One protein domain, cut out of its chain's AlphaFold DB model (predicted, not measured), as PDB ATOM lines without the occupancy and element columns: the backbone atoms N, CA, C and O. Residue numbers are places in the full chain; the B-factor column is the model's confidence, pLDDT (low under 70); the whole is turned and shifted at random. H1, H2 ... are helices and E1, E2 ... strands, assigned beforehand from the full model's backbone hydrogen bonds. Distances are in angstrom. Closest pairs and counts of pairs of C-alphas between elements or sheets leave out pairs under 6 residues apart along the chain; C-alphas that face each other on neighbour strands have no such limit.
ATOM      1  N   GLU A 443     117.873 150.457 145.060       78.56
ATOM      2  CA  GLU A 443     118.471 149.113 145.011       78.56
ATOM      3  C   GLU A 443     117.422 148.010 144.795       78.56
ATOM      4  O   GLU A 443     117.673 147.080 144.025       78.56
ATOM      5  N   ASN A 444     116.225 148.116 145.385       82.50
ATOM      6  CA  ASN A 444     115.154 147.137 145.156       82.50
ATOM      7  C   ASN A 444     114.655 147.159 143.701       82.50
ATOM      8  O   ASN A 444     114.492 146.096 143.096       82.50
ATOM      9  N   VAL A 445     114.495 148.346 143.104       87.12
ATOM     10  CA  VAL A 445     114.153 148.488 141.677       87.12
ATOM     11  C   VAL A 445     115.257 147.903 140.787       87.12
ATOM     12  O   VAL A 445     114.970 147.212 139.808       87.12
ATOM     13  N   LEU A 446     116.533 148.109 141.123       86.50
ATOM     14  CA  LEU A 446     117.658 147.515 140.392       86.50
ATOM     15  C   LEU A 446     117.707 145.976 140.514       86.50
ATOM     16  O   LEU A 446     118.029 145.302 139.532       86.50
ATOM     17  N   ILE A 447     117.337 145.405 141.667       87.44
ATOM     18  CA  ILE A 447     117.209 143.947 141.859       87.44
ATOM     19  C   ILE A 447     116.072 143.376 141.006       87.44
ATOM     20  O   ILE A 447     116.278 142.360 140.340       87.44
ATOM     21  N   GLU A 448     114.899 144.015 140.977       88.88
ATOM     22  CA  GLU A 448     113.770 143.560 140.153       88.88
ATOM     23  C   GLU A 448     114.118 143.594 138.655       88.88
ATOM     24  O   GLU A 448     113.875 142.620 137.938       88.88
ATOM     25  N   ASN A 449     114.811 144.644 138.201       91.69
ATOM     26  CA  ASN A 449     115.338 144.726 136.839       91.69
ATOM     27  C   ASN A 449     116.363 143.610 136.530       91.69
ATOM     28  O   ASN A 449     116.253 142.963 135.483       91.69
ATOM     29  N   LYS A 450     117.326 143.315 137.426       91.81
ATOM     30  CA  LYS A 450     118.273 142.190 137.227       91.81
ATOM     31  C   LYS A 450     117.532 140.846 137.198       91.81
ATOM     32  O   LYS A 450     117.812 140.013 136.338       91.81
ATOM     33  N   LEU A 451     116.544 140.649 138.073       93.06
ATOM     34  CA  LEU A 451     115.705 139.448 138.120       93.06
ATOM     35  C   LEU A 451     114.918 139.242 136.813       93.06
ATOM     36  O   LEU A 451     114.906 138.130 136.280       93.06
ATOM     37  N   GLN A 452     114.301 140.294 136.266       95.12
ATOM     38  CA  GLN A 452     113.577 140.229 134.994       95.12
ATOM     39  C   GLN A 452     114.519 139.919 133.818       95.12
ATOM     40  O   GLN A 452     114.198 139.069 132.984       95.12
ATOM     41  N   ALA A 453     115.700 140.546 133.776       94.94
ATOM     42  CA  ALA A 453     116.710 140.290 132.750       94.94
ATOM     43  C   ALA A 453     117.220 138.837 132.780       94.94
ATOM     44  O   ALA A 453     117.291 138.182 131.738       94.94
ATOM     45  N   LEU A 454     117.501 138.290 133.968       95.44
ATOM     46  CA  LEU A 454     117.920 136.894 134.128       95.44
ATOM     47  C   LEU A 454     116.816 135.906 133.723       95.44
ATOM     48  O   LEU A 454     117.111 134.888 133.100       95.44
ATOM     49  N   LEU A 455     115.545 136.197 134.024       96.75
ATOM     50  CA  LEU A 455     114.412 135.373 133.579       96.75
ATOM     51  C   LEU A 455     114.259 135.384 132.047       96.75
ATOM     52  O   LEU A 455     113.985 134.339 131.449       96.75
ATOM     53  N   ALA A 456     114.481 136.530 131.400       97.31
ATOM     54  CA  ALA A 456     114.512 136.623 129.941       97.31
ATOM     55  C   ALA A 456     115.673 135.807 129.339       97.31
ATOM     56  O   ALA A 456     115.464 135.062 128.377       97.31
ATOM     57  N   GLU A 457     116.868 135.867 129.936       96.88
ATOM     58  CA  GLU A 457     118.022 135.080 129.487       96.88
ATOM     59  C   GLU A 457     117.810 133.569 129.704       96.88
ATOM     60  O   GLU A 457     118.100 132.786 128.804       96.88
ATOM     61  N   VAL A 458     117.206 133.135 130.819       97.81
ATOM     62  CA  VAL A 458     116.821 131.724 131.043       97.81
ATOM     63  C   VAL A 458     115.893 131.212 129.937       97.81
ATOM     64  O   VAL A 458     116.104 130.109 129.426       97.81
ATOM     65  N   ASN A 459     114.903 132.008 129.522       97.31
ATOM     66  CA  ASN A 459     113.997 131.651 128.426       97.31
ATOM     67  C   ASN A 459     114.723 131.594 127.069       97.31
ATOM     68  O   ASN A 459     114.521 130.656 126.297       97.31
ATOM     69  N   LYS A 460     115.627 132.540 126.796       97.44
ATOM     70  CA  LYS A 460     116.490 132.539 125.603       97.44
ATOM     71  C   LYS A 460     117.395 131.302 125.553       97.44
ATOM     72  O   LYS A 460     117.440 130.626 124.527       97.44
ATOM     73  N   GLN A 461     118.046 130.939 126.658       97.38
ATOM     74  CA  GLN A 461     118.876 129.732 126.731       97.38
ATOM     75  C   GLN A 461     118.042 128.443 126.612       97.38
ATOM     76  O   GLN A 461     118.484 127.496 125.967       97.38
ATOM     77  N   GLN A 462     116.808 128.406 127.127       96.06
ATOM     78  CA  GLN A 462     115.873 127.290 126.906       96.06
ATOM     79  C   GLN A 462     115.504 127.110 125.418       96.06
ATOM     80  O   GLN A 462     115.402 125.976 124.942       96.06
ATOM     81  N   ILE A 463     115.347 128.203 124.661       95.81
ATOM     82  CA  ILE A 463     115.130 128.149 123.205       95.81
ATOM     83  C   ILE A 463     116.380 127.609 122.494       95.81
ATOM     84  O   ILE A 463     116.259 126.707 121.662       95.81
ATOM     85  N   ILE A 464     117.574 128.096 122.854       96.31
ATOM     86  CA  ILE A 464     118.853 127.636 122.284       96.31
ATOM     87  C   ILE A 464     119.070 126.139 122.560       96.31
ATOM     88  O   ILE A 464     119.383 125.396 121.634       96.31
ATOM     89  N   LEU A 465     118.818 125.665 123.787       95.56
ATOM     90  CA  LEU A 465     118.878 124.244 124.155       95.56
ATOM     91  C   LEU A 465     117.958 123.370 123.286       95.56
ATOM     92  O   LEU A 465     118.367 122.305 122.821       95.56
ATOM     93  N   SER A 466     116.726 123.821 123.032       93.25
ATOM     94  CA  SER A 466     115.780 123.108 122.164       93.25
ATOM     95  C   SER A 466     116.263 123.052 120.710       93.25
ATOM     96  O   SER A 466     116.232 121.988 120.089       93.25
ATOM     97  N   GLN A 467     116.773 124.166 120.173       93.31
ATOM     98  CA  GLN A 467     117.293 124.232 118.803       93.31
ATOM     99  C   GLN A 467     118.574 123.401 118.626       93.31
ATOM    100  O   GLN A 467     118.669 122.637 117.665       93.31
ATOM    101  N   ALA A 468     119.515 123.467 119.573       95.00
ATOM    102  CA  ALA A 468     120.736 122.660 119.574       95.00
ATOM    103  C   ALA A 468     120.431 121.156 119.702       95.00
ATOM    104  O   ALA A 468     120.994 120.354 118.961       95.00
ATOM    105  N   SER A 469     119.474 120.765 120.556       93.62
ATOM    106  CA  SER A 469     118.992 119.375 120.649       93.62
ATOM    107  C   SER A 469     118.409 118.876 119.319       93.62
ATOM    108  O   SER A 469     118.704 117.762 118.878       93.62
ATOM    109  N   GLN A 470     117.613 119.703 118.634       90.12
ATOM    110  CA  GLN A 470     117.043 119.370 117.325       90.12
ATOM    111  C   GLN A 470     118.118 119.274 116.230       90.12
ATOM    112  O   GLN A 470     118.107 118.313 115.459       90.12
ATOM    113  N   ALA A 471     119.081 120.199 116.193       90.75
ATOM    114  CA  ALA A 471     120.223 120.148 115.280       90.75
ATOM    115  C   ALA A 471     121.082 118.892 115.508       90.75
ATOM    116  O   ALA A 471     121.395 118.176 114.556       90.75
ATOM    117  N   LEU A 472     121.370 118.552 116.767       90.62
ATOM    118  CA  LEU A 472     122.104 117.346 117.147       90.62
ATOM    119  C   LEU A 472     121.353 116.062 116.749       90.62
ATOM    120  O   LEU A 472     121.963 115.137 116.218       90.62
ATOM    121  N   ASN A 473     120.027 116.007 116.918       88.56
ATOM    122  CA  ASN A 473     119.214 114.890 116.419       88.56
ATOM    123  C   ASN A 473     119.248 114.783 114.878       88.56
ATOM    124  O   ASN A 473     119.260 113.671 114.351       88.56
ATOM    125  N   LEU A 474     119.299 115.899 114.140       86.31
ATOM    126  CA  LEU A 474     119.467 115.887 112.678       86.31
ATOM    127  C   LEU A 474     120.865 115.414 112.252       86.31
ATOM    128  O   LEU A 474     120.964 114.663 111.281       86.31
ATOM    129  N   CYS A 475     121.914 115.793 112.990       87.00
ATOM    130  CA  CYS A 475     123.277 115.316 112.751       87.00
ATOM    131  C   CYS A 475     123.380 113.806 113.003       87.00
ATOM    132  O   CYS A 475     123.735 113.059 112.099       87.00
ATOM    133  N   LEU A 476     122.962 113.334 114.183       83.62
ATOM    134  CA  LEU A 476     123.020 111.915 114.561       83.62
ATOM    135  C   LEU A 476     122.142 111.013 113.679       83.62
ATOM    136  O   LEU A 476     122.494 109.864 113.428       83.62
ATOM    137  N   SER A 477     120.997 111.509 113.199       80.88
ATOM    138  CA  SER A 477     120.146 110.749 112.274       80.88
ATOM    139  C   SER A 477     120.650 110.748 110.828       80.88
ATOM    140  O   SER A 477     120.112 109.993 110.024       80.88
ATOM    141  N   SER A 478     121.676 111.527 110.475       79.62
ATOM    142  CA  SER A 478     122.178 111.648 109.103       79.62
ATOM    143  C   SER A 478     123.641 111.222 109.030       79.62
ATOM    144  O   SER A 478     124.511 111.966 109.463       79.62
ATOM    145  N   VAL A 479     123.936 110.072 108.412       74.25
ATOM    146  CA  VAL A 479     125.302 109.492 108.371       74.25
ATOM    147  C   VAL A 479     126.373 110.490 107.889       74.25
ATOM    148  O   VAL A 479     127.491 110.464 108.382       74.25
ATOM    149  N   GLU A 480     126.022 111.412 106.984       76.69
ATOM    150  CA  GLU A 480     126.891 112.498 106.483       76.69
ATOM    151  C   GLU A 480     127.349 113.530 107.530       76.69
ATOM    152  O   GLU A 480     128.346 114.213 107.300       76.69
ATOM    153  N   PHE A 481     126.638 113.644 108.651       78.31
ATOM    154  CA  PHE A 481     126.887 114.610 109.726       78.31
ATOM    155  C   PHE A 481     127.307 113.938 111.048       78.31
ATOM    156  O   PHE A 481     127.661 114.622 112.009       78.31
ATOM    157  N   THR A 482     127.322 112.604 111.110       80.06
ATOM    158  CA  THR A 482     127.893 111.861 112.241       80.06
ATOM    159  C   THR A 482     129.413 112.032 112.253       80.06
ATOM    160  O   THR A 482     130.095 111.701 111.285       80.06
ATOM    161  N   GLY A 483     129.963 112.553 113.352       79.81
ATOM    162  CA  GLY A 483     131.391 112.866 113.465       79.81
ATOM    163  C   GLY A 483     131.827 114.125 112.701       79.81
ATOM    164  O   GLY A 483     133.027 114.316 112.497       79.81
ATOM    165  N   SER A 484     130.888 114.971 112.252       86.50
ATOM    166  CA  SER A 484     131.197 116.230 111.563       86.50
ATOM    167  C   SER A 484     131.320 117.417 112.529       86.50
ATOM    168  O   SER A 484     130.883 117.362 113.681       86.50
ATOM    169  N   ASN A 485     131.904 118.524 112.059       88.00
ATOM    170  CA  ASN A 485     132.065 119.733 112.874       88.00
ATOM    171  C   ASN A 485     130.708 120.346 113.274       88.00
ATOM    172  O   ASN A 485     130.593 120.935 114.344       88.00
ATOM    173  N   GLU A 486     129.666 120.171 112.459       90.88
ATOM    174  CA  GLU A 486     128.295 120.589 112.764       90.88
ATOM    175  C   GLU A 486     127.712 119.828 113.969       90.88
ATOM    176  O   GLU A 486     127.005 120.427 114.783       90.88
ATOM    177  N   GLN A 487     128.048 118.541 114.142       91.38
ATOM    178  CA  GLN A 487     127.705 117.801 115.361       91.38
ATOM    179  C   GLN A 487     128.459 118.370 116.571       91.38
ATOM    180  O   GLN A 487     127.854 118.609 117.614       91.38
ATOM    181  N   VAL A 488     129.765 118.615 116.428       93.44
ATOM    182  CA  VAL A 488     130.637 119.122 117.503       93.44
ATOM    183  C   VAL A 488     130.196 120.501 117.999       93.44
ATOM    184  O   VAL A 488     130.117 120.720 119.206       93.44
ATOM    185  N   GLU A 489     129.844 121.420 117.100       94.00
ATOM    186  CA  GLU A 489     129.323 122.737 117.483       94.00
ATOM    187  C   GLU A 489     127.890 122.662 118.034       94.00
ATOM    188  O   GLU A 489     127.562 123.393 118.968       94.00
ATOM    189  N   SER A 490     127.055 121.726 117.562       94.25
ATOM    190  CA  SER A 490     125.746 121.465 118.189       94.25
ATOM    191  C   SER A 490     125.900 120.993 119.642       94.25
ATOM    192  O   SER A 490     125.175 121.454 120.521       94.25
ATOM    193  N   GLU A 491     126.878 120.124 119.916       95.19
ATOM    194  CA  GLU A 491     127.260 119.695 121.270       95.19
ATOM    195  C   GLU A 491     127.846 120.856 122.098       95.19
ATOM    196  O   GLU A 491     127.477 121.022 123.262       95.19
ATOM    197  N   ARG A 492     128.696 121.716 121.506       96.06
ATOM    198  CA  ARG A 492     129.277 122.902 122.173       96.06
ATOM    199  C   ARG A 492     128.193 123.882 122.616       96.06
ATOM    200  O   ARG A 492     128.213 124.351 123.754       96.06
ATOM    201  N   LEU A 493     127.238 124.179 121.735       96.19
ATOM    202  CA  LEU A 493     126.108 125.064 122.023       96.19
ATOM    203  C   LEU A 493     125.188 124.473 123.098       96.19
ATOM    204  O   LEU A 493     124.748 125.200 123.985       96.19
ATOM    205  N   LEU A 494     124.947 123.159 123.065       95.94
ATOM    206  CA  LEU A 494     124.154 122.440 124.066       95.94
ATOM    207  C   LEU A 494     124.810 122.499 125.462       95.94
ATOM    208  O   LEU A 494     124.136 122.813 126.445       95.94
ATOM    209  N   LEU A 495     126.129 122.284 125.543       97.31
ATOM    210  CA  LEU A 495     126.932 122.451 126.761       97.31
ATOM    211  C   LEU A 495     126.876 123.895 127.290       97.31
ATOM    212  O   LEU A 495     126.563 124.127 128.462       97.31
ATOM    213  N   LEU A 496     127.165 124.872 126.425       97.25
ATOM    214  CA  LEU A 496     127.254 126.284 126.791       97.25
ATOM    215  C   LEU A 496     125.903 126.845 127.245       97.25
ATOM    216  O   LEU A 496     125.837 127.505 128.280       97.25
ATOM    217  N   ALA A 497     124.823 126.559 126.515       97.19
ATOM    218  CA  ALA A 497     123.485 127.029 126.861       97.19
ATOM    219  C   ALA A 497     122.963 126.394 128.158       97.19
ATOM    220  O   ALA A 497     122.302 127.069 128.948       97.19
ATOM    221  N   SER A 498     123.319 125.132 128.429       96.75
ATOM    222  CA  SER A 498     122.995 124.460 129.693       96.75
ATOM    223  C   SER A 498     123.641 125.180 130.881       96.75
ATOM    224  O   SER A 498     122.958 125.554 131.836       96.75
ATOM    225  N   HIS A 499     124.940 125.484 130.790       97.06
ATOM    226  CA  HIS A 499     125.636 126.193 131.861       97.06
ATOM    227  C   HIS A 499     125.268 127.680 131.966       97.06
ATOM    228  O   HIS A 499     125.110 128.146 133.092       97.06
ATOM    229  N   LYS A 500     125.045 128.404 130.854       97.19
ATOM    230  CA  LYS A 500     124.484 129.774 130.877       97.19
ATOM    231  C   LYS A 500     123.128 129.779 131.604       97.19
ATOM    232  O   LYS A 500     122.940 130.549 132.541       97.19
ATOM    233  N   ARG A 501     122.215 128.858 131.261       97.06
ATOM    234  CA  ARG A 501     120.907 128.720 131.931       97.06
ATOM    235  C   ARG A 501     121.045 128.427 133.427       97.06
ATOM    236  O   ARG A 501     120.356 129.062 134.222       97.06
ATOM    237  N   GLN A 502     121.908 127.486 133.815       96.56
ATOM    238  CA  GLN A 502     122.086 127.129 135.226       96.56
ATOM    239  C   GLN A 502     122.702 128.276 136.037       96.56
ATOM    240  O   GLN A 502     122.260 128.524 137.154       96.56
ATOM    241  N   ALA A 503     123.669 129.009 135.477       95.81
ATOM    242  CA  ALA A 503     124.260 130.177 136.126       95.81
ATOM    243  C   ALA A 503     123.209 131.275 136.372       95.81
ATOM    244  O   ALA A 503     123.090 131.768 137.494       95.81
ATOM    245  N   CYS A 504     122.363 131.577 135.379       96.44
ATOM    246  CA  CYS A 504     121.247 132.508 135.564       96.44
ATOM    247  C   CYS A 504     120.225 132.017 136.605       96.44
ATOM    248  O   CYS A 504     119.732 132.823 137.388       96.44
ATOM    249  N   LEU A 505     119.908 130.715 136.656       96.06
ATOM    250  CA  LEU A 505     119.001 130.154 137.670       96.06
ATOM    251  C   LEU A 505     119.578 130.239 139.091       96.06
ATOM    252  O   LEU A 505     118.845 130.592 140.014       96.06
ATOM    253  N   ASN A 506     120.876 129.972 139.257       94.62
ATOM    254  CA  ASN A 506     121.569 130.109 140.539       94.62
ATOM    255  C   ASN A 506     121.562 131.572 141.018       94.62
ATOM    256  O   ASN A 506     121.254 131.835 142.177       94.62
ATOM    257  N   GLU A 507     121.825 132.532 140.125       92.25
ATOM    258  CA  GLU A 507     121.777 133.963 140.459       92.25
ATOM    259  C   GLU A 507     120.343 134.438 140.768       92.25
ATOM    260  O   GLU A 507     120.125 135.177 141.725       92.25
ATOM    261  N   ILE A 508     119.330 133.946 140.042       93.88
ATOM    262  CA  ILE A 508     117.910 134.175 140.374       93.88
ATOM    263  C   ILE A 508     117.578 133.663 141.784       93.88
ATOM    264  O   ILE A 508     116.773 134.281 142.481       93.88
ATOM    265  N   GLN A 509     118.150 132.532 142.207       92.50
ATOM    266  CA  GLN A 509     117.982 132.018 143.568       92.50
ATOM    267  C   GLN A 509     118.717 132.895 144.591       92.50
ATOM    268  O   GLN A 509     118.105 133.264 145.593       92.50
ATOM    269  N   ARG A 510     119.966 133.297 144.313       91.06
ATOM    270  CA  ARG A 510     120.756 134.191 145.174       91.06
ATOM    271  C   ARG A 510     120.031 135.512 145.430       91.06
ATOM    272  O   ARG A 510     119.732 135.828 146.577       91.06
ATOM    273  N   LEU A 511     119.644 136.228 144.371       89.19
ATOM    274  CA  LEU A 511     118.950 137.521 144.459       89.19
ATOM    275  C   LEU A 511     117.626 137.442 145.239       89.19
ATOM    276  O   LEU A 511     117.261 138.393 145.926       89.19
ATOM    277  N   LYS A 512     116.910 136.309 145.173       88.44
ATOM    278  CA  LYS A 512     115.666 136.087 145.935       88.44
ATOM    279  C   LYS A 512     115.887 135.858 147.431       88.44
ATOM    280  O   LYS A 512     114.979 136.153 148.207       88.44
ATOM    281  N   VAL A 513     117.040 135.312 147.818       88.44
ATOM    282  CA  VAL A 513     117.394 135.019 149.216       88.44
ATOM    283  C   VAL A 513     118.111 136.208 149.852       88.44
ATOM    284  O   VAL A 513     117.662 136.705 150.879       88.44
ATOM    285  N   GLU A 514     119.186 136.685 149.225       82.56
ATOM    286  CA  GLU A 514     120.071 137.727 149.765       82.56
ATOM    287  C   GLU A 514     119.497 139.139 149.597       82.56
ATOM    288  O   GLU A 514     119.736 140.000 150.439       82.56
ATOM    289  N   LYS A 515     118.719 139.382 148.529       80.56
ATOM    290  CA  LYS A 515     118.177 140.706 148.164       80.56
ATOM    291  C   LYS A 515     119.241 141.813 148.075       80.56
ATOM    292  O   LYS A 515     118.965 142.966 148.392       80.56
ATOM    293  N   SER A 525     132.470 150.684 143.917       59.44
ATOM    294  CA  SER A 525     132.598 151.354 142.602       59.44
ATOM    295  C   SER A 525     133.938 151.013 141.915       59.44
ATOM    296  O   SER A 525     134.697 151.876 141.483       59.44
ATOM    297  N   GLU A 526     134.290 149.733 141.939       68.88
ATOM    298  CA  GLU A 526     135.624 149.193 141.725       68.88
ATOM    299  C   GLU A 526     135.465 147.968 140.837       68.88
ATOM    300  O   GLU A 526     134.989 146.919 141.277       68.88
ATOM    301  N   LYS A 527     135.784 148.129 139.556       81.00
ATOM    302  CA  LYS A 527     135.559 147.103 138.547       81.00
ATOM    303  C   LYS A 527     136.806 146.931 137.704       81.00
ATOM    304  O   LYS A 527     137.567 147.872 137.522       81.00
ATOM    305  N   GLY A 528     137.033 145.742 137.174       84.31
ATOM    306  CA  GLY A 528     138.156 145.501 136.281       84.31
ATOM    307  C   GLY A 528     137.882 144.386 135.295       84.31
ATOM    308  O   GLY A 528     137.021 143.529 135.500       84.31
ATOM    309  N   ASP A 529     138.633 144.419 134.208       88.62
ATOM    310  CA  ASP A 529     138.587 143.416 133.165       88.62
ATOM    311  C   ASP A 529     139.707 142.395 133.383       88.62
ATOM    312  O   ASP A 529     140.839 142.752 133.718       88.62
ATOM    313  N   VAL A 530     139.403 141.122 133.151       91.12
ATOM    314  CA  VAL A 530     140.367 140.019 133.154       91.12
ATOM    315  C   VAL A 530     140.344 139.354 131.787       91.12
ATOM    316  O   VAL A 530     139.319 138.833 131.345       91.12
ATOM    317  N   ILE A 531     141.489 139.376 131.113       92.38
ATOM    318  CA  ILE A 531     141.686 138.799 129.783       92.38
ATOM    319  C   ILE A 531     142.534 137.538 129.938       92.38
ATOM    320  O   ILE A 531     143.677 137.608 130.380       92.38
ATOM    321  N   MET A 532     141.987 136.386 129.557       94.12
ATOM    322  CA  MET A 532     142.721 135.122 129.445       94.12
ATOM    323  C   MET A 532     143.116 134.901 127.985       94.12
ATOM    324  O   MET A 532     142.277 134.967 127.090       94.12
ATOM    325  N   SER A 533     144.390 134.630 127.731       93.56
ATOM    326  CA  SER A 533     144.966 134.429 126.396       93.56
ATOM    327  C   SER A 533     145.962 133.265 126.408       93.56
ATOM    328  O   SER A 533     146.293 132.744 127.471       93.56
ATOM    329  N   ASN A 534     146.419 132.815 125.234       92.12
ATOM    330  CA  ASN A 534     147.389 131.711 125.094       92.12
ATOM    331  C   ASN A 534     146.985 130.409 125.823       92.12
ATOM    332  O   ASN A 534     147.842 129.622 126.234       92.12
ATOM    333  N   ILE A 535     145.677 130.186 125.985       94.81
ATOM    334  CA  ILE A 535     145.120 129.029 126.691       94.81
ATOM    335  C   ILE A 535     145.572 127.756 125.961       94.81
ATOM    336  O   ILE A 535     145.366 127.615 124.754       94.81
ATOM    337  N   SER A 536     146.217 126.836 126.673       94.25
ATOM    338  CA  SER A 536     146.790 125.619 126.098       94.25
ATOM    339  C   SER A 536     146.813 124.453 127.090       94.25
ATOM    340  O   SER A 536     147.207 124.597 128.246       94.25
ATOM    341  N   LEU A 537     146.384 123.275 126.635       93.81
ATOM    342  CA  LEU A 537     146.334 122.044 127.432       93.81
ATOM    343  C   LEU A 537     147.468 121.105 127.053       93.81
ATOM    344  O   LEU A 537     147.676 120.833 125.872       93.81
ATOM    345  N   LYS A 538     148.158 120.552 128.050       91.06
ATOM    346  CA  LYS A 538     149.209 119.557 127.828       91.06
ATOM    347  C   LYS A 538     148.643 118.138 127.882       91.06
ATOM    348  O   LYS A 538     147.934 117.779 128.827       91.06
ATOM    349  N   LEU A 539     148.962 117.326 126.877       90.38
ATOM    350  CA  LEU A 539     148.438 115.971 126.697       90.38
ATOM    351  C   LEU A 539     149.513 114.896 126.940       90.38
ATOM    352  O   LEU A 539     150.670 115.040 126.543       90.38
ATOM    353  N   LYS A 540     149.114 113.778 127.554       89.25
ATOM    354  CA  LYS A 540     149.961 112.604 127.805       89.25
ATOM    355  C   LYS A 540     150.424 111.992 126.478       89.25
ATOM    356  O   LYS A 540     149.610 111.540 125.671       89.25
ATOM    357  N   ARG A 541     151.746 111.902 126.291       83.94
ATOM    358  CA  ARG A 541     152.384 111.355 125.075       83.94
ATOM    359  C   ARG A 541     151.884 109.954 124.721       83.94
ATOM    360  O   ARG A 541     151.598 109.676 123.559       83.94
ATOM    361  N   ASP A 542     151.775 109.086 125.720       80.19
ATOM    362  CA  ASP A 542     151.426 107.679 125.519       80.19
ATOM    363  C   ASP A 542     149.925 107.487 125.282       80.19
ATOM    364  O   ASP A 542     149.536 106.645 124.478       80.19
ATOM    365  N   ALA A 543     149.086 108.350 125.861       76.00
ATOM    366  CA  ALA A 543     147.653 108.363 125.580       76.00
ATOM    367  C   ALA A 543     147.371 108.768 124.121       76.00
ATOM    368  O   ALA A 543     146.587 108.107 123.448       76.00
ATOM    369  N   ILE A 544     148.086 109.768 123.584       77.88
ATOM    370  CA  ILE A 544     148.000 110.143 122.159       77.88
ATOM    371  C   ILE A 544     148.468 109.009 121.236       77.88
ATOM    372  O   ILE A 544     147.873 108.792 120.185       77.88
ATOM    373  N   ARG A 545     149.512 108.265 121.623       76.44
ATOM    374  CA  ARG A 545     149.974 107.072 120.886       76.44
ATOM    375  C   ARG A 545     148.979 105.910 120.942       76.44
ATOM    376  O   ARG A 545     148.999 105.076 120.044       76.44
ATOM    377  N   SER A 546     148.150 105.859 121.983       70.38
ATOM    378  CA  SER A 546     147.134 104.827 122.203       70.38
ATOM    379  C   SER A 546     145.755 105.175 121.624       70.38
ATOM    380  O   SER A 546     144.869 104.322 121.666       70.38
ATOM    381  N   MET A 547     145.542 106.390 121.101       69.94
ATOM    382  CA  MET A 547     144.301 106.724 120.394       69.94
ATOM    383  C   MET A 547     144.177 105.892 119.115       69.94
ATOM    384  O   MET A 547     145.149 105.718 118.376       69.94
ATOM    385  N   ALA A 548     142.967 105.418 118.816       64.00
ATOM    386  CA  ALA A 548     142.693 104.776 117.539       64.00
ATOM    387  C   ALA A 548     142.825 105.800 116.400       64.00
ATOM    388  O   ALA A 548     142.490 106.973 116.554       64.00
ATOM    389  N   ALA A 549     143.259 105.355 115.217       65.19
ATOM    390  CA  ALA A 549     143.425 106.237 114.055       65.19
ATOM    391  C   ALA A 549     142.112 106.907 113.584       65.19
ATOM    392  O   ALA A 549     142.152 107.875 112.826       65.19
ATOM    393  N   GLU A 550     140.964 106.395 114.040       66.44
ATOM    394  CA  GLU A 550     139.618 106.860 113.692       66.44
ATOM    395  C   GLU A 550     138.910 107.605 114.842       66.44
ATOM    396  O   GLU A 550     137.893 108.255 114.603       66.44
ATOM    397  N   SER A 551     139.431 107.571 116.076       77.88
ATOM    398  CA  SER A 551     138.864 108.316 117.211       77.88
ATOM    399  C   SER A 551     139.386 109.754 117.217       77.88
ATOM    400  O   SER A 551     140.567 109.987 117.482       77.88
ATOM    401  N   LEU A 552     138.516 110.730 116.947       84.38
ATOM    402  CA  LEU A 552     138.815 112.150 117.118       84.38
ATOM    403  C   LEU A 552     138.281 112.646 118.458       84.38
ATOM    404  O   LEU A 552     137.130 112.409 118.819       84.38
ATOM    405  N   GLN A 553     139.120 113.387 119.173       89.06
ATOM    406  CA  GLN A 553     138.785 113.962 120.468       89.06
ATOM    407  C   GLN A 553     138.895 115.483 120.415       89.06
ATOM    408  O   GLN A 553     139.848 116.034 119.847       89.06
ATOM    409  N   TYR A 554     137.888 116.134 120.983       92.69
ATOM    410  CA  TYR A 554     137.571 117.544 120.827       92.69
ATOM    411  C   TYR A 554     137.473 118.194 122.205       92.69
ATOM    412  O   TYR A 554     136.641 117.797 123.017       92.69
ATOM    413  N   PHE A 555     138.290 119.212 122.463       94.88
ATOM    414  CA  PHE A 555     138.340 119.892 123.753       94.88
ATOM    415  C   PHE A 555     137.724 121.289 123.686       94.88
ATOM    416  O   PHE A 555     137.861 121.991 122.684       94.88
ATOM    417  N   VAL A 556     137.088 121.712 124.779       96.12
ATOM    418  CA  VAL A 556     136.585 123.079 124.989       96.12
ATOM    419  C   VAL A 556     136.782 123.480 126.448       96.12
ATOM    420  O   VAL A 556     136.602 122.655 127.347       96.12
ATOM    421  N   CYS A 557     137.154 124.736 126.691       96.88
ATOM    422  CA  CYS A 557     137.197 125.295 128.040       96.88
ATOM    423  C   CYS A 557     135.953 126.157 128.281       96.88
ATOM    424  O   CYS A 557     135.645 127.028 127.463       96.88
ATOM    425  N   LEU A 558     135.263 125.946 129.404       97.31
ATOM    426  CA  LEU A 558     134.251 126.867 129.924       97.31
ATOM    427  C   LEU A 558     134.884 127.766 130.983       97.31
ATOM    428  O   LEU A 558     135.586 127.281 131.867       97.31
ATOM    429  N   ILE A 559     134.608 129.063 130.908       96.88
ATOM    430  CA  ILE A 559     135.058 130.073 131.863       96.88
ATOM    431  C   ILE A 559     133.807 130.626 132.551       96.88
ATOM    432  O   ILE A 559     132.919 131.161 131.883       96.88
ATOM    433  N   LYS A 560     133.721 130.480 133.875       95.12
ATOM    434  CA  LYS A 560     132.528 130.775 134.682       95.12
ATOM    435  C   LYS A 560     132.826 131.784 135.791       95.12
ATOM    436  O   LYS A 560     133.811 131.632 136.515       95.12
ATOM    437  N   ASN A 561     131.946 132.768 135.952       93.31
ATOM    438  CA  ASN A 561     131.931 133.717 137.064       93.31
ATOM    439  C   ASN A 561     130.508 134.288 137.228       93.31
ATOM    440  O   ASN A 561     129.956 134.814 136.264       93.31
ATOM    441  N   GLU A 562     129.928 134.171 138.428       87.88
ATOM    442  CA  GLU A 562     128.541 134.588 138.733       87.88
ATOM    443  C   GLU A 562     127.526 134.048 137.696       87.88
ATOM    444  O   GLU A 562     127.600 132.871 137.331       87.88
ATOM    445  N   GLU A 563     126.596 134.866 137.185       89.75
ATOM    446  CA  GLU A 563     125.688 134.463 136.100       89.75
ATOM    447  C   GLU A 563     126.377 134.216 134.739       89.75
ATOM    448  O   GLU A 563     125.735 133.746 133.796       89.75
ATOM    449  N   ARG A 564     127.665 134.555 134.588       92.00
ATOM    450  CA  ARG A 564     128.347 134.604 133.288       92.00
ATOM    451  C   ARG A 564     129.100 133.314 132.992       92.00
ATOM    452  O   ARG A 564     129.967 132.875 133.749       92.00
ATOM    453  N   VAL A 565     128.815 132.750 131.819       96.19
ATOM    454  CA  VAL A 565     129.518 131.585 131.271       96.19
ATOM    455  C   VAL A 565     129.961 131.884 129.844       96.19
ATOM    456  O   VAL A 565     129.134 132.111 128.957       96.19
ATOM    457  N   LEU A 566     131.273 131.856 129.632       95.75
ATOM    458  CA  LEU A 566     131.929 131.954 128.332       95.75
ATOM    459  C   LEU A 566     132.528 130.592 127.957       95.75
ATOM    460  O   LEU A 566     132.778 129.753 128.824       95.75
ATOM    461  N   ALA A 567     132.776 130.373 126.669       95.69
ATOM    462  CA  ALA A 567     133.452 129.181 126.167       95.69
ATOM    463  C   ALA A 567     134.496 129.562 125.121       95.69
ATOM    464  O   ALA A 567     134.295 130.508 124.360       95.69
ATOM    465  N   THR A 568     135.575 128.787 125.037       96.25
ATOM    466  CA  THR A 568     136.477 128.841 123.882       96.25
ATOM    467  C   THR A 568     135.791 128.287 122.626       96.25
ATOM    468  O   THR A 568     134.744 127.629 122.691       96.25
ATOM    469  N   SER A 569     136.419 128.478 121.466       92.75
ATOM    470  CA  SER A 569     136.218 127.568 120.332       92.75
ATOM    471  C   SER A 569     136.586 126.134 120.738       92.75
ATOM    472  O   SER A 569     137.417 125.929 121.631       92.75
ATOM    473  N   VAL A 570     135.996 125.138 120.077       93.62
ATOM    474  CA  VAL A 570     136.426 123.742 120.221       93.62
ATOM    475  C   VAL A 570     137.707 123.509 119.413       93.62
ATOM    476  O   VAL A 570     137.829 123.989 118.287       93.62
ATOM    477  N   VAL A 571     138.646 122.733 119.960       92.50
ATOM    478  CA  VAL A 571     139.876 122.322 119.265       92.50
ATOM    479  C   VAL A 571     139.965 120.801 119.220       92.50
ATOM    480  O   VAL A 571     139.848 120.130 120.244       92.50
ATOM    481  N   SER A 572     140.182 120.245 118.029       89.94
ATOM    482  CA  SER A 572     140.376 118.808 117.825       89.94
ATOM    483  C   SER A 572     141.841 118.403 117.973       89.94
ATOM    484  O   SER A 572     142.745 119.141 117.581       89.94
ATOM    485  N   THR A 573     142.080 117.178 118.444       84.88
ATOM    486  CA  THR A 573     143.421 116.584 118.639       84.88
ATOM    487  C   THR A 573     144.072 116.128 117.313       84.88
ATOM    488  O   THR A 573     144.830 115.162 117.254       84.88
ATOM    489  N   THR A 574     143.765 116.817 116.210       81.88
ATOM    490  CA  THR A 574     144.391 116.622 114.895       81.88
ATOM    491  C   THR A 574     145.857 117.059 114.938       81.88
ATOM    492  O   THR A 574     146.202 118.030 115.611       81.88
ATOM    493  N   ARG A 575     146.727 116.391 114.163       72.38
ATOM    494  CA  ARG A 575     148.179 116.675 114.096       72.38
ATOM    495  C   ARG A 575     148.533 118.139 113.787       72.38
ATOM    496  O   ARG A 575     149.597 118.587 114.183       72.38
ATOM    497  N   GLU A 576     147.653 118.866 113.104       74.38
ATOM    498  CA  GLU A 576     147.809 120.291 112.770       74.38
ATOM    499  C   GLU A 576     147.671 121.218 113.995       74.38
ATOM    500  O   GLU A 576     148.354 122.238 114.084       74.38
ATOM    501  N   ASN A 577     146.826 120.843 114.963       77.31
ATOM    502  CA  ASN A 577     146.543 121.625 116.173       77.31
ATOM    503  C   ASN A 577     147.472 121.273 117.348       77.31
ATOM    504  O   ASN A 577     147.577 122.038 118.308       77.31
ATOM    505  N   LEU A 578     148.115 120.103 117.295       80.62
ATOM    506  CA  LEU A 578     148.911 119.539 118.381       80.62
ATOM    507  C   LEU A 578     150.404 119.855 118.199       80.62
ATOM    508  O   LEU A 578     151.130 119.113 117.538       80.62
ATOM    509  N   LYS A 579     150.878 120.933 118.829       79.31
ATOM    510  CA  LYS A 579     152.290 121.353 118.796       79.31
ATOM    511  C   LYS A 579     152.984 120.898 120.075       79.31
ATOM    512  O   LYS A 579     152.548 121.254 121.161       79.31
ATOM    513  N   ASP A 580     154.028 120.077 119.965       80.81
ATOM    514  CA  ASP A 580     154.813 119.570 121.106       80.81
ATOM    515  C   ASP A 580     153.963 119.012 122.268       80.81
ATOM    516  O   ASP A 580     154.225 119.268 123.443       80.81
ATOM    517  N   PHE A 581     152.922 118.240 121.928       83.88
ATOM    518  CA  PHE A 581     151.924 117.674 122.856       83.88
ATOM    519  C   PHE A 581     151.052 118.705 123.607       83.88
ATOM    520  O   PHE A 581     150.334 118.339 124.537       83.88
ATOM    521  N   HIS A 582     151.064 119.970 123.181       88.06
ATOM    522  CA  HIS A 582     150.170 121.022 123.653       88.06
ATOM    523  C   HIS A 582     149.069 121.295 122.619       88.06
ATOM    524  O   HIS A 582     149.325 121.439 121.422       88.06
ATOM    525  N   LEU A 583     147.832 121.375 123.103       90.62
ATOM    526  CA  LEU A 583     146.643 121.736 122.344       90.62
ATOM    527  C   LEU A 583     146.307 123.200 122.648       90.62
ATOM    528  O   LEU A 583     145.908 123.515 123.770       90.62
ATOM    529  N   GLN A 584     146.517 124.097 121.686       91.50
ATOM    530  CA  GLN A 584     146.330 125.542 121.863       91.50
ATOM    531  C   GLN A 584     144.925 125.980 121.427       91.50
ATOM    532  O   GLN A 584     144.488 125.652 120.324       91.50
ATOM    533  N   PHE A 585     144.240 126.761 122.262       93.06
ATOM    534  CA  PHE A 585     142.958 127.376 121.922       93.06
ATOM    535  C   PHE A 585     143.169 128.708 121.185       93.06
ATOM    536  O   PHE A 585     144.025 129.499 121.592       93.06
ATOM    537  N   PRO A 586     142.411 128.982 120.107       90.88
ATOM    538  CA  PRO A 586     142.483 130.253 119.401       90.88
ATOM    539  C   PRO A 586     141.782 131.375 120.182       90.88
ATOM    540  O   PRO A 586     140.780 131.151 120.861       90.88
ATOM    541  N   GLY A 587     142.282 132.602 120.018       89.06
ATOM    542  CA  GLY A 587     141.687 133.816 120.579       89.06
ATOM    543  C   GLY A 587     142.020 134.079 122.053       89.06
ATOM    544  O   GLY A 587     142.973 133.539 122.619       89.06
ATOM    545  N   SER A 588     141.230 134.960 122.661       91.50
ATOM    546  CA  SER A 588     141.287 135.317 124.077       91.50
ATOM    547  C   SER A 588     139.871 135.467 124.637       91.50
ATOM    548  O   SER A 588     138.922 135.740 123.903       91.50
ATOM    549  N   VAL A 589     139.719 135.257 125.942       93.38
ATOM    550  CA  VAL A 589     138.438 135.314 126.655       93.38
ATOM    551  C   VAL A 589     138.488 136.480 127.633       93.38
ATOM    552  O   VAL A 589     139.321 136.491 128.540       93.38
ATOM    553  N   LYS A 590     137.605 137.467 127.453       93.12
ATOM    554  CA  LYS A 590     137.500 138.645 128.322       93.12
ATOM    555  C   LYS A 590     136.314 138.500 129.275       93.12
ATOM    556  O   LYS A 590     135.178 138.366 128.832       93.12
ATOM    557  N   LEU A 591     136.576 138.578 130.576       91.94
ATOM    558  CA  LEU A 591     135.564 138.842 131.595       91.94
ATOM    559  C   LEU A 591     135.648 140.318 131.977       91.94
ATOM    560  O   LEU A 591     136.703 140.788 132.389       91.94
ATOM    561  N   GLU A 592     134.552 141.049 131.815       89.69
ATOM    562  CA  GLU A 592     134.504 142.485 132.100       89.69
ATOM    563  C   GLU A 592     133.901 142.789 133.470       89.69
ATOM    564  O   GLU A 592     133.114 141.997 133.991       89.69
ATOM    565  N   ASN A 593     134.120 144.000 133.983       84.94
ATOM    566  CA  ASN A 593     133.337 144.541 135.101       84.94
ATOM    567  C   ASN A 593     133.382 143.699 136.408       84.94
ATOM    568  O   ASN A 593     132.414 143.714 137.170       84.94
ATOM    569  N   LEU A 594     134.471 142.962 136.663       86.69
ATOM    570  CA  LEU A 594     134.661 142.103 137.842       86.69
ATOM    571  C   LEU A 594     135.038 142.907 139.097       86.69
ATOM    572  O   LEU A 594     135.813 143.859 139.001       86.69
ATOM    573  N   SER A 595     134.558 142.487 140.268       83.62
ATOM    574  CA  SER A 595     134.974 142.996 141.586       83.62
ATOM    575  C   SER A 595     136.361 142.476 142.001       83.62
ATOM    576  O   SER A 595     136.890 141.535 141.412       83.62
ATOM    577  N   SER A 596     136.991 143.078 143.017       80.50
ATOM    578  CA  SER A 596     138.362 142.713 143.436       80.50
ATOM    579  C   SER A 596     138.484 141.346 144.136       80.50
ATOM    580  O   SER A 596     139.577 140.786 144.224       80.50
ATOM    581  N   ASP A 597     137.366 140.790 144.598       83.56
ATOM    582  CA  ASP A 597     137.226 139.507 145.291       83.56
ATOM    583  C   ASP A 597     136.792 138.349 144.369       83.56
ATOM    584  O   ASP A 597     136.489 137.254 144.856       83.56
ATOM    585  N   PHE A 598     136.792 138.570 143.045       87.94
ATOM    586  CA  PHE A 598     136.294 137.606 142.066       87.94
ATOM    587  C   PHE A 598     136.890 136.200 142.229       87.94
ATOM    588  O   PHE A 598     138.065 135.998 142.562       87.94
ATOM    589  N   LYS A 599     136.078 135.207 141.859       92.19
ATOM    590  CA  LYS A 599     136.504 133.824 141.625       92.19
ATOM    591  C   LYS A 599     136.083 133.431 140.215       92.19
ATOM    592  O   LYS A 599     134.903 133.531 139.873       92.19
ATOM    593  N   VAL A 600     137.047 133.008 139.402       95.12
ATOM    594  CA  VAL A 600     136.814 132.496 138.047       95.12
ATOM    595  C   VAL A 600     137.103 131.003 138.042       95.12
ATOM    596  O   VAL A 600     138.192 130.568 138.412       95.12
ATOM    597  N   LEU A 601     136.115 130.222 137.623       96.06
ATOM    598  CA  LEU A 601     136.185 128.773 137.474       96.06
ATOM    599  C   LEU A 601     136.412 128.447 135.995       96.06
ATOM    600  O   LEU A 601     135.586 128.794 135.152       96.06
ATOM    601  N   VAL A 602     137.528 127.787 135.681       96.69
ATOM    602  CA  VAL A 602     137.834 127.288 134.335       96.69
ATOM    603  C   VAL A 602     137.714 125.769 134.339       96.69
ATOM    604  O   VAL A 602     138.434 125.074 135.054       96.69
ATOM    605  N   GLU A 603     136.795 125.249 133.536       96.75
ATOM    606  CA  GLU A 603     136.507 123.822 133.393       96.75
ATOM    607  C   GLU A 603     136.892 123.343 131.997       96.75
ATOM    608  O   GLU A 603     136.627 124.018 131.002       96.75
ATOM    609  N   VAL A 604     137.479 122.152 131.911       96.38
ATOM    610  CA  VAL A 604     137.945 121.551 130.660       96.38
ATOM    611  C   VAL A 604     137.059 120.364 130.316       96.38
ATOM    612  O   VAL A 604     136.977 119.411 131.089       96.38
ATOM    613  N   TYR A 605     136.440 120.387 129.140       96.06
ATOM    614  CA  TYR A 605     135.590 119.310 128.636       96.06
ATOM    615  C   TYR A 605     136.227 118.615 127.431       96.06
ATOM    616  O   TYR A 605     136.927 119.255 126.647       96.06
ATOM    617  N   ASN A 606     135.947 117.320 127.273       94.56
ATOM    618  CA  ASN A 606     136.321 116.506 126.113       94.56
ATOM    619  C   ASN A 606     135.077 115.841 125.505       94.56
ATOM    620  O   ASN A 606     134.221 115.340 126.238       94.56
ATOM    621  N   LEU A 607     135.007 115.798 124.181       93.00
ATOM    622  CA  LEU A 607     134.046 115.036 123.394       93.00
ATOM    623  C   LEU A 607     134.817 114.078 122.482       93.00
ATOM    624  O   LEU A 607     135.632 114.500 121.666       93.00
ATOM    625  N   GLU A 608     134.530 112.788 122.609       89.94
ATOM    626  CA  GLU A 608     135.110 111.730 121.785       89.94
ATOM    627  C   GLU A 608     134.121 111.310 120.692       89.94
ATOM    628  O   GLU A 608     132.969 110.986 120.980       89.94
ATOM    629  N   LEU A 609     134.570 111.327 119.435       86.94
ATOM    630  CA  LEU A 609     133.790 110.945 118.261       86.94
ATOM    631  C   LEU A 609     134.602 110.009 117.367       86.94
ATOM    632  O   LEU A 609     135.683 110.354 116.890       86.94
ATOM    633  N   ASN A 610     134.034 108.846 117.064       78.56
ATOM    634  CA  ASN A 610     134.584 107.957 116.049       78.56
ATOM    635  C   ASN A 610     134.239 108.516 114.665       78.56
ATOM    636  O   ASN A 610     133.068 108.597 114.286       78.56
ATOM    637  N   LYS A 611     135.262 108.916 113.907       66.75
ATOM    638  CA  LYS A 611     135.135 109.459 112.556       66.75
ATOM    639  C   LYS A 611     134.849 108.329 111.574       66.75
ATOM    640  O   LYS A 611     135.747 107.831 110.898       66.75
ATOM    641  N   GLN A 612     133.582 107.936 111.492       60.81
ATOM    642  CA  GLN A 612     133.133 106.893 110.581       60.81
ATOM    643  C   GLN A 612     133.483 107.269 109.132       60.81
ATOM    644  O   GLN A 612     132.981 108.254 108.587       60.81
ATOM    645  N   LEU A 613     134.372 106.494 108.503       58.47
ATOM    646  CA  LEU A 613     134.756 106.697 107.109       58.47
ATOM    647  C   LEU A 613     133.578 106.333 106.198       58.47
ATOM    648  O   LEU A 613     133.337 105.168 105.889       58.47
ATOM    649  N   ILE A 614     132.824 107.352 105.784       61.91
ATOM    650  CA  ILE A 614     131.686 107.189 104.879       61.91
ATOM    651  C   ILE A 614     132.209 106.785 103.502       61.91
ATOM    652  O   ILE A 614     132.817 107.598 102.798       61.91
ATOM    653  N   ASP A 615     131.939 105.537 103.124       57.47
ATOM    654  CA  ASP A 615     132.280 105.000 101.811       57.47
ATOM    655  C   ASP A 615     131.711 105.864 100.671       57.47
ATOM    656  O   ASP A 615     130.644 106.477 100.782       57.47
ATOM    657  N   HIS A 616     132.441 105.906  99.558       60.12
ATOM    658  CA  HIS A 616     132.187 106.774  98.416       60.12
ATOM    659  C   HIS A 616     130.770 106.589  97.846       60.12
ATOM    660  O   HIS A 616     130.074 107.578  97.590       60.12
ATOM    661  N   PRO A 654     110.917 112.808 120.406       62.19
ATOM    662  CA  PRO A 654     111.373 113.722 119.347       62.19
ATOM    663  C   PRO A 654     111.623 115.173 119.783       62.19
ATOM    664  O   PRO A 654     112.418 115.863 119.151       62.19
ATOM    665  N   THR A 655     110.934 115.640 120.825       69.75
ATOM    666  CA  THR A 655     110.965 117.033 121.313       69.75
ATOM    667  C   THR A 655     111.799 117.224 122.579       69.75
ATOM    668  O   THR A 655     112.008 118.362 122.998       69.75
ATOM    669  N   ALA A 656     112.282 116.144 123.199       81.75
ATOM    670  CA  ALA A 656     113.071 116.239 124.418       81.75
ATOM    671  C   ALA A 656     114.452 116.873 124.165       81.75
ATOM    672  O   ALA A 656     115.098 116.674 123.129       81.75
ATOM    673  N   ILE A 657     114.907 117.657 125.142       83.44
ATOM    674  CA  ILE A 657     116.234 118.272 125.133       83.44
ATOM    675  C   ILE A 657     117.248 117.200 125.537       83.44
ATOM    676  O   ILE A 657     117.122 116.589 126.597       83.44
ATOM    677  N   ARG A 658     118.239 116.952 124.679       85.69
ATOM    678  CA  ARG A 658     119.345 116.034 124.972       85.69
ATOM    679  C   ARG A 658     120.294 116.646 126.002       85.69
ATOM    680  O   ARG A 658     120.522 117.853 125.997       85.69
ATOM    681  N   SER A 659     120.929 115.799 126.803       88.50
ATOM    682  CA  SER A 659     122.207 116.140 127.434       88.50
ATOM    683  C   SER A 659     123.327 116.108 126.391       88.50
ATOM    684  O   SER A 659     123.243 115.362 125.412       88.50
ATOM    685  N   THR A 660     124.373 116.906 126.602       93.50
ATOM    686  CA  THR A 660     125.583 116.865 125.769       93.50
ATOM    687  C   THR A 660     126.455 115.650 126.092       93.50
ATOM    688  O   THR A 660     126.476 115.176 127.228       93.50
ATOM    689  N   ASN A 661     127.203 115.175 125.097       93.38
ATOM    690  CA  ASN A 661     128.229 114.146 125.252       93.38
ATOM    691  C   ASN A 661     129.602 114.699 125.698       93.38
ATOM    692  O   ASN A 661     130.517 113.909 125.938       93.38
ATOM    693  N   PHE A 662     129.768 116.023 125.834       95.19
ATOM    694  CA  PHE A 662     130.976 116.623 126.416       95.19
ATOM    695  C   PHE A 662     131.127 116.231 127.898       95.19
ATOM    696  O   PHE A 662     130.307 116.594 128.740       95.19
ATOM    697  N   LYS A 663     132.217 115.534 128.236       94.19
ATOM    698  CA  LYS A 663     132.542 115.074 129.597       94.19
ATOM    699  C   LYS A 663     133.561 116.000 130.262       94.19
ATOM    700  O   LYS A 663     134.601 116.299 129.671       94.19
ATOM    701  N   LEU A 664     133.292 116.408 131.504       94.62
ATOM    702  CA  LEU A 664     134.230 117.183 132.320       94.62
ATOM    703  C   LEU A 664     135.501 116.357 132.586       94.62
ATOM    704  O   LEU A 664     135.437 115.261 133.136       94.62
ATOM    705  N   CYS A 665     136.655 116.894 132.196       93.69
ATOM    706  CA  CYS A 665     137.969 116.253 132.302       93.69
ATOM    707  C   CYS A 665     138.875 116.870 133.374       93.69
ATOM    708  O   CYS A 665     139.970 116.357 133.597       93.69
ATOM    709  N   GLY A 666     138.445 117.959 134.006       94.88
ATOM    710  CA  GLY A 666     139.139 118.628 135.102       94.88
ATOM    711  C   GLY A 666     138.756 120.105 135.190       94.88
ATOM    712  O   GLY A 666     138.172 120.657 134.257       94.88
ATOM    713  N   PHE A 667     139.076 120.755 136.307       96.38
ATOM    714  CA  PHE A 667     138.792 122.180 136.504       96.38
ATOM    715  C   PHE A 667     139.833 122.865 137.392       96.38
ATOM    716  O   PHE A 667     140.506 122.225 138.194       96.38
ATOM    717  N   MET A 668     139.923 124.183 137.308       95.81
ATOM    718  CA  MET A 668     140.710 125.026 138.207       95.81
ATOM    719  C   MET A 668     139.910 126.275 138.587       95.81
ATOM    720  O   MET A 668     139.015 126.693 137.855       95.81
ATOM    721  N   VAL A 669     140.231 126.879 139.728       95.38
ATOM    722  CA  VAL A 669     139.661 128.161 140.160       95.38
ATOM    723  C   VAL A 669     140.811 129.131 140.379       95.38
ATOM    724  O   VAL A 669     141.834 128.727 140.930       95.38
ATOM    725  N   PHE A 670     140.646 130.384 139.958       93.62
ATOM    726  CA  PHE A 670     141.597 131.454 140.240       93.62
ATOM    727  C   PHE A 670     140.925 132.713 140.782       93.62
ATOM    728  O   PHE A 670     139.732 132.957 140.578       93.62
ATOM    729  N   SER A 671     141.733 133.512 141.469       91.88
ATOM    730  CA  SER A 671     141.387 134.825 142.011       91.88
ATOM    731  C   SER A 671     142.394 135.888 141.560       91.88
ATOM    732  O   SER A 671     143.464 135.566 141.035       91.88
ATOM    733  N   LEU A 672     142.095 137.165 141.817       87.00
ATOM    734  CA  LEU A 672     142.961 138.302 141.474       87.00
ATOM    735  C   LEU A 672     144.416 138.149 141.973       87.00
ATOM    736  O   LEU A 672     145.356 138.571 141.303       87.00
ATOM    737  N   LYS A 673     144.617 137.463 143.108       85.81
ATOM    738  CA  LYS A 673     145.935 137.190 143.717       85.81
ATOM    739  C   LYS A 673     146.871 136.343 142.847       85.81
ATOM    740  O   LYS A 673     148.064 136.277 143.133       85.81
ATOM    741  N   GLU A 674     146.339 135.663 141.836       87.19
ATOM    742  CA  GLU A 674     147.026 134.596 141.103       87.19
ATOM    743  C   GLU A 674     147.150 134.884 139.598       87.19
ATOM    744  O   GLU A 674     147.686 134.060 138.863       87.19
ATOM    745  N   VAL A 675     146.718 136.071 139.150       84.56
ATOM    746  CA  VAL A 675     146.789 136.544 137.751       84.56
ATOM    747  C   VAL A 675     148.208 136.465 137.168       84.56
ATOM    748  O   VAL A 675     148.376 136.217 135.981       84.56
ATOM    749  N   THR A 676     149.249 136.576 138.000       84.19
ATOM    750  CA  THR A 676     150.650 136.443 137.569       84.19
ATOM    751  C   THR A 676     151.096 135.004 137.260       84.19
ATOM    752  O   THR A 676     152.232 134.807 136.829       84.19
ATOM    753  N   ARG A 677     150.257 133.975 137.476       89.50
ATOM    754  CA  ARG A 677     150.594 132.574 137.164       89.50
ATOM    755  C   ARG A 677     150.232 132.206 135.727       89.50
ATOM    756  O   ARG A 677     149.061 132.189 135.353       89.50
ATOM    757  N   SER A 678     151.239 131.778 134.969       90.62
ATOM    758  CA  SER A 678     151.079 131.280 133.598       90.62
ATOM    759  C   SER A 678     150.734 129.786 133.482       90.62
ATOM    760  O   SER A 678     150.310 129.336 132.419       90.62
ATOM    761  N   GLN A 679     150.914 129.008 134.556       93.38
ATOM    762  CA  GLN A 679     150.745 127.551 134.574       93.38
ATOM    763  C   GLN A 679     149.893 127.104 135.768       93.38
ATOM    764  O   GLN A 679     150.079 127.567 136.894       93.38
ATOM    765  N   TRP A 680     148.977 126.173 135.501       93.44
ATOM    766  CA  TRP A 680     147.914 125.736 136.396       93.44
ATOM    767  C   TRP A 680     147.780 124.211 136.400       93.44
ATOM    768  O   TRP A 680     147.916 123.561 135.362       93.44
ATOM    769  N   MET A 681     147.474 123.644 137.567       94.69
ATOM    770  CA  MET A 681     147.124 122.229 137.713       94.69
ATOM    771  C   MET A 681     145.604 122.074 137.781       94.69
ATOM    772  O   MET A 681     144.929 122.794 138.517       94.69
ATOM    773  N   LEU A 682     145.068 121.129 137.014       95.00
ATOM    774  CA  LEU A 682     143.645 120.810 136.973       95.00
ATOM    775  C   LEU A 682     143.267 119.826 138.090       95.00
ATOM    776  O   LEU A 682     143.867 118.764 138.246       95.00
ATOM    777  N   ASN A 683     142.216 120.161 138.829       93.94
ATOM    778  CA  ASN A 683     141.593 119.315 139.841       93.94
ATOM    779  C   ASN A 683     140.670 118.269 139.203       93.94
ATOM    780  O   ASN A 683     140.063 118.515 138.159       93.94
ATOM    781  N   LYS A 684     140.516 117.121 139.879       91.56
ATOM    782  CA  LYS A 684     139.659 115.985 139.477       91.56
ATOM    783  C   LYS A 684     139.902 115.470 138.043       91.56
ATOM    784  O   LYS A 684     138.966 115.025 137.387       91.56
ATOM    785  N   VAL A 685     141.146 115.498 137.557       91.00
ATOM    786  CA  VAL A 685     141.501 114.897 136.258       91.00
ATOM    787  C   VAL A 685     141.408 113.366 136.349       91.00
ATOM    788  O   VAL A 685     142.113 112.780 137.172       91.00
ATOM    789  N   PRO A 686     140.590 112.687 135.518       85.75
ATOM    790  CA  PRO A 686     140.521 111.227 135.520       85.75
ATOM    791  C   PRO A 686     141.871 110.596 135.156       85.75
ATOM    792  O   PRO A 686     142.545 111.059 134.234       85.75
ATOM    793  N   PHE A 687     142.253 109.495 135.811       77.94
ATOM    794  CA  PHE A 687     143.525 108.809 135.530       77.94
ATOM    795  C   PHE A 687     143.660 108.404 134.048       77.94
ATOM    796  O   PHE A 687     144.696 108.645 133.423       77.94
ATOM    797  N   VAL A 688     142.563 107.899 133.472       81.25
ATOM    798  CA  VAL A 688     142.416 107.519 132.054       81.25
ATOM    799  C   VAL A 688     142.276 108.705 131.083       81.25
ATOM    800  O   VAL A 688     142.206 108.500 129.877       81.25
ATOM    801  N   SER A 689     142.233 109.950 131.572       83.00
ATOM    802  CA  SER A 689     142.154 111.140 130.717       83.00
ATOM    803  C   SER A 689     143.439 111.346 129.915       83.00
ATOM    804  O   SER A 689     144.539 111.102 130.412       83.00
ATOM    805  N   LEU A 690     143.308 111.880 128.703       84.69
ATOM    806  CA  LEU A 690     144.424 112.262 127.838       84.69
ATOM    807  C   LEU A 690     145.213 113.445 128.404       84.69
ATOM    808  O   LEU A 690     146.375 113.628 128.052       84.69
ATOM    809  N   LEU A 691     144.589 114.264 129.256       90.56
ATOM    810  CA  LEU A 691     145.235 115.421 129.868       90.56
ATOM    811  C   LEU A 691     146.381 114.962 130.779       90.56
ATOM    812  O   LEU A 691     146.208 114.071 131.610       90.56
ATOM    813  N   GLU A 692     147.534 115.628 130.688       88.44
ATOM    814  CA  GLU A 692     148.602 115.512 131.695       88.44
ATOM    815  C   GLU A 692     148.186 116.176 133.025       88.44
ATOM    816  O   GLU A 692     148.774 115.920 134.069       88.44
ATOM    817  N   GLY A 693     147.146 117.016 132.988       89.56
ATOM    818  CA  GLY A 693     146.640 117.785 134.127       89.56
ATOM    819  C   GLY A 693     147.226 119.193 134.234       89.56
ATOM    820  O   GLY A 693     146.831 119.934 135.127       89.56
ATOM    821  N   THR A 694     148.115 119.585 133.315       92.38
ATOM    822  CA  THR A 694     148.622 120.962 133.199       92.38
ATOM    823  C   THR A 694     147.812 121.765 132.176       92.38
ATOM    824  O   THR A 694     147.652 121.341 131.028       92.38
ATOM    825  N   LEU A 695     147.362 122.948 132.593       94.44
ATOM    826  CA  LEU A 695     146.759 123.997 131.773       94.44
ATOM    827  C   LEU A 695     147.657 125.241 131.843       94.44
ATOM    828  O   LEU A 695     147.973 125.717 132.931       94.44
ATOM    829  N   CYS A 696     148.070 125.776 130.701       94.44
ATOM    830  CA  CYS A 696     148.838 127.017 130.610       94.44
ATOM    831  C   CYS A 696     147.962 128.124 130.012       94.44
ATOM    832  O   CYS A 696     147.197 127.871 129.084       94.44
ATOM    833  N   MET A 697     148.054 129.347 130.534       94.00
ATOM    834  CA  MET A 697     147.375 130.532 129.990       94.00
ATOM    835  C   MET A 697     148.063 131.812 130.473       94.00
ATOM    836  O   MET A 697     148.613 131.841 131.568       94.00
ATOM    837  N   THR A 698     147.995 132.891 129.701       93.19
ATOM    838  CA  THR A 698     148.405 134.233 130.137       93.19
ATOM    839  C   THR A 698     147.167 134.998 130.602       93.19
ATOM    840  O   THR A 698     146.222 135.151 129.826       93.19
ATOM    841  N   ILE A 699     147.164 135.474 131.849       92.25
ATOM    842  CA  ILE A 699     146.059 136.243 132.436       92.25
ATOM    843  C   ILE A 699     146.509 137.700 132.603       92.25
ATOM    844  O   ILE A 699     147.542 137.961 133.212       92.25
ATOM    845  N   THR A 700     145.727 138.647 132.084       88.88
ATOM    846  CA  THR A 700     146.005 140.090 132.161       88.88
ATOM    847  C   THR A 700     144.843 140.804 132.844       88.88
ATOM    848  O   THR A 700     143.704 140.709 132.384       88.88
ATOM    849  N   SER A 701     145.122 141.536 133.924       86.19
ATOM    850  CA  SER A 701     144.158 142.381 134.637       86.19
ATOM    851  C   SER A 701     144.237 143.839 134.166       86.19
ATOM    852  O   SER A 701     145.325 144.403 134.066       86.19
ATOM    853  N   LYS A 702     143.089 144.477 133.895       83.69
ATOM    854  CA  LYS A 702     142.987 145.911 133.557       83.69
ATOM    855  C   LYS A 702     141.899 146.573 134.411       83.69
ATOM    856  O   LYS A 702     140.709 146.351 134.207       83.69
ATOM    857  N   LEU A 703     142.320 147.353 135.405       82.75
ATOM    858  CA  LEU A 703     141.451 147.999 136.397       82.75
ATOM    859  C   LEU A 703     140.717 149.222 135.809       82.75
ATOM    860  O   LEU A 703     141.343 150.097 135.213       82.75
ATOM    861  N   GLN A 704     139.404 149.308 136.032       74.44
ATOM    862  CA  GLN A 704     138.523 150.410 135.634       74.44
ATOM    863  C   GLN A 704     137.956 151.126 136.877       74.44
ATOM    864  O   GLN A 704     136.935 150.739 137.448       74.44
ATOM    865  N   ILE A 705     138.626 152.197 137.309       74.69
ATOM    866  CA  ILE A 705     138.098 153.098 138.343       74.69
ATOM    867  C   ILE A 705     137.327 154.225 137.653       74.69
ATOM    868  O   ILE A 705     137.932 155.112 137.053       74.69
TER     869      ILE A 705
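AT A GLANCE: This is residues 443 to 515, 525 to 616 and 654 to 705 of the 841 residues of the protein "Actin-binding protein anillin, putative" of Pediculus humanus subsp. corporis (UniProt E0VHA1). Two twisted sheets lie face to face as a sandwich, and a long helical hairpin of H1 and H2 runs along the side of it, H2 packing on the face of the sheet E3 E2 E6 E7 that is turned away from the other sheet and H1 lying beyond H2. The printed part has 217 residues with three named helices and nine named strands, in the order H1 H2 E1 H3 E2 E3 E4 E5 E6 E7 E8 E9; the class is mixed. The order E3 E2 E6 E7 is all antiparallel, and the other sheet, E1 E4 E5 E8 E9, is branched with antiparallel pairs. The whole is compact, with a radius of gyration of the C-alphas of 19.0 A and spans of 63 by 46 by 27 A.

HOW THE PARTS SIT: In the branched sheet E1, residues 527 to 539, has E4, residues 582 to 584, and E5, residues 588 to 594, on one side and E9, residues 691 to 704, on the other side. N 537 and O 583 are 2.9 A apart, N 530 and O 591 2.8 A, N 531 and O 700 2.9 A. E8, residues 679 to 681, is the other neighbour of E9, with N 680 and O 695 at 2.8 A. The second sheet has E3, residues 564 to 567, E2, residues 551 to 561, E6, residues 599 to 610, and E7, residues 663 to 671; N 566 and O 559 are 2.9 A apart, N 558 and O 603 2.9 A, N 602 and O 668 2.9 A. The sandwich's facing parts are 8.9 A centre to centre, their strands at 30 degrees. H2, residues 485 to 514, is on the second sheet as two layers, a helix on one face of a sheet, at a height over the sheet of 8.1 A; its closest C-alphas to E3 are those of Lys 500 and Val 565, 5.4 A. H1, residues 443 to 476, touches H2 at a shallow tilt of 24 degrees, opposite ways; the closest C-alphas are those of Val 458 and Arg 501, 5.1 A. H3, residues 541 to 546, only grazes the branched sheet. In H1, H2 and H3 every O i to N i+4 pair is within hydrogen-bond range.

IN THESE COORDINATES: H1 begins at C-alpha 443, (118.471, 149.113, 145.011), and is 48.3 A long; H2 is 42.8 A. E6 is 36.4 A, E1 35.7 A, E2 33.0 A and E7, which bends by 51 degrees at residue 666, 24.9 A. E9, 36.1 A, ends at C-alpha 704, (138.523, 150.410, 135.634).

THE WHOLE: The C-alphas farthest apart, of Glu 443 and His 616, are 64.4 A apart. Residues 516 to 524 and 617 to 653 are not printed, with gaps of 18.8 A and 30.3 A between C-alphas. The link E3 to E4 is long. pLDDT is under 70 at residues 525 to 526, 547 to 550, 611 to 616 and 654 to 655.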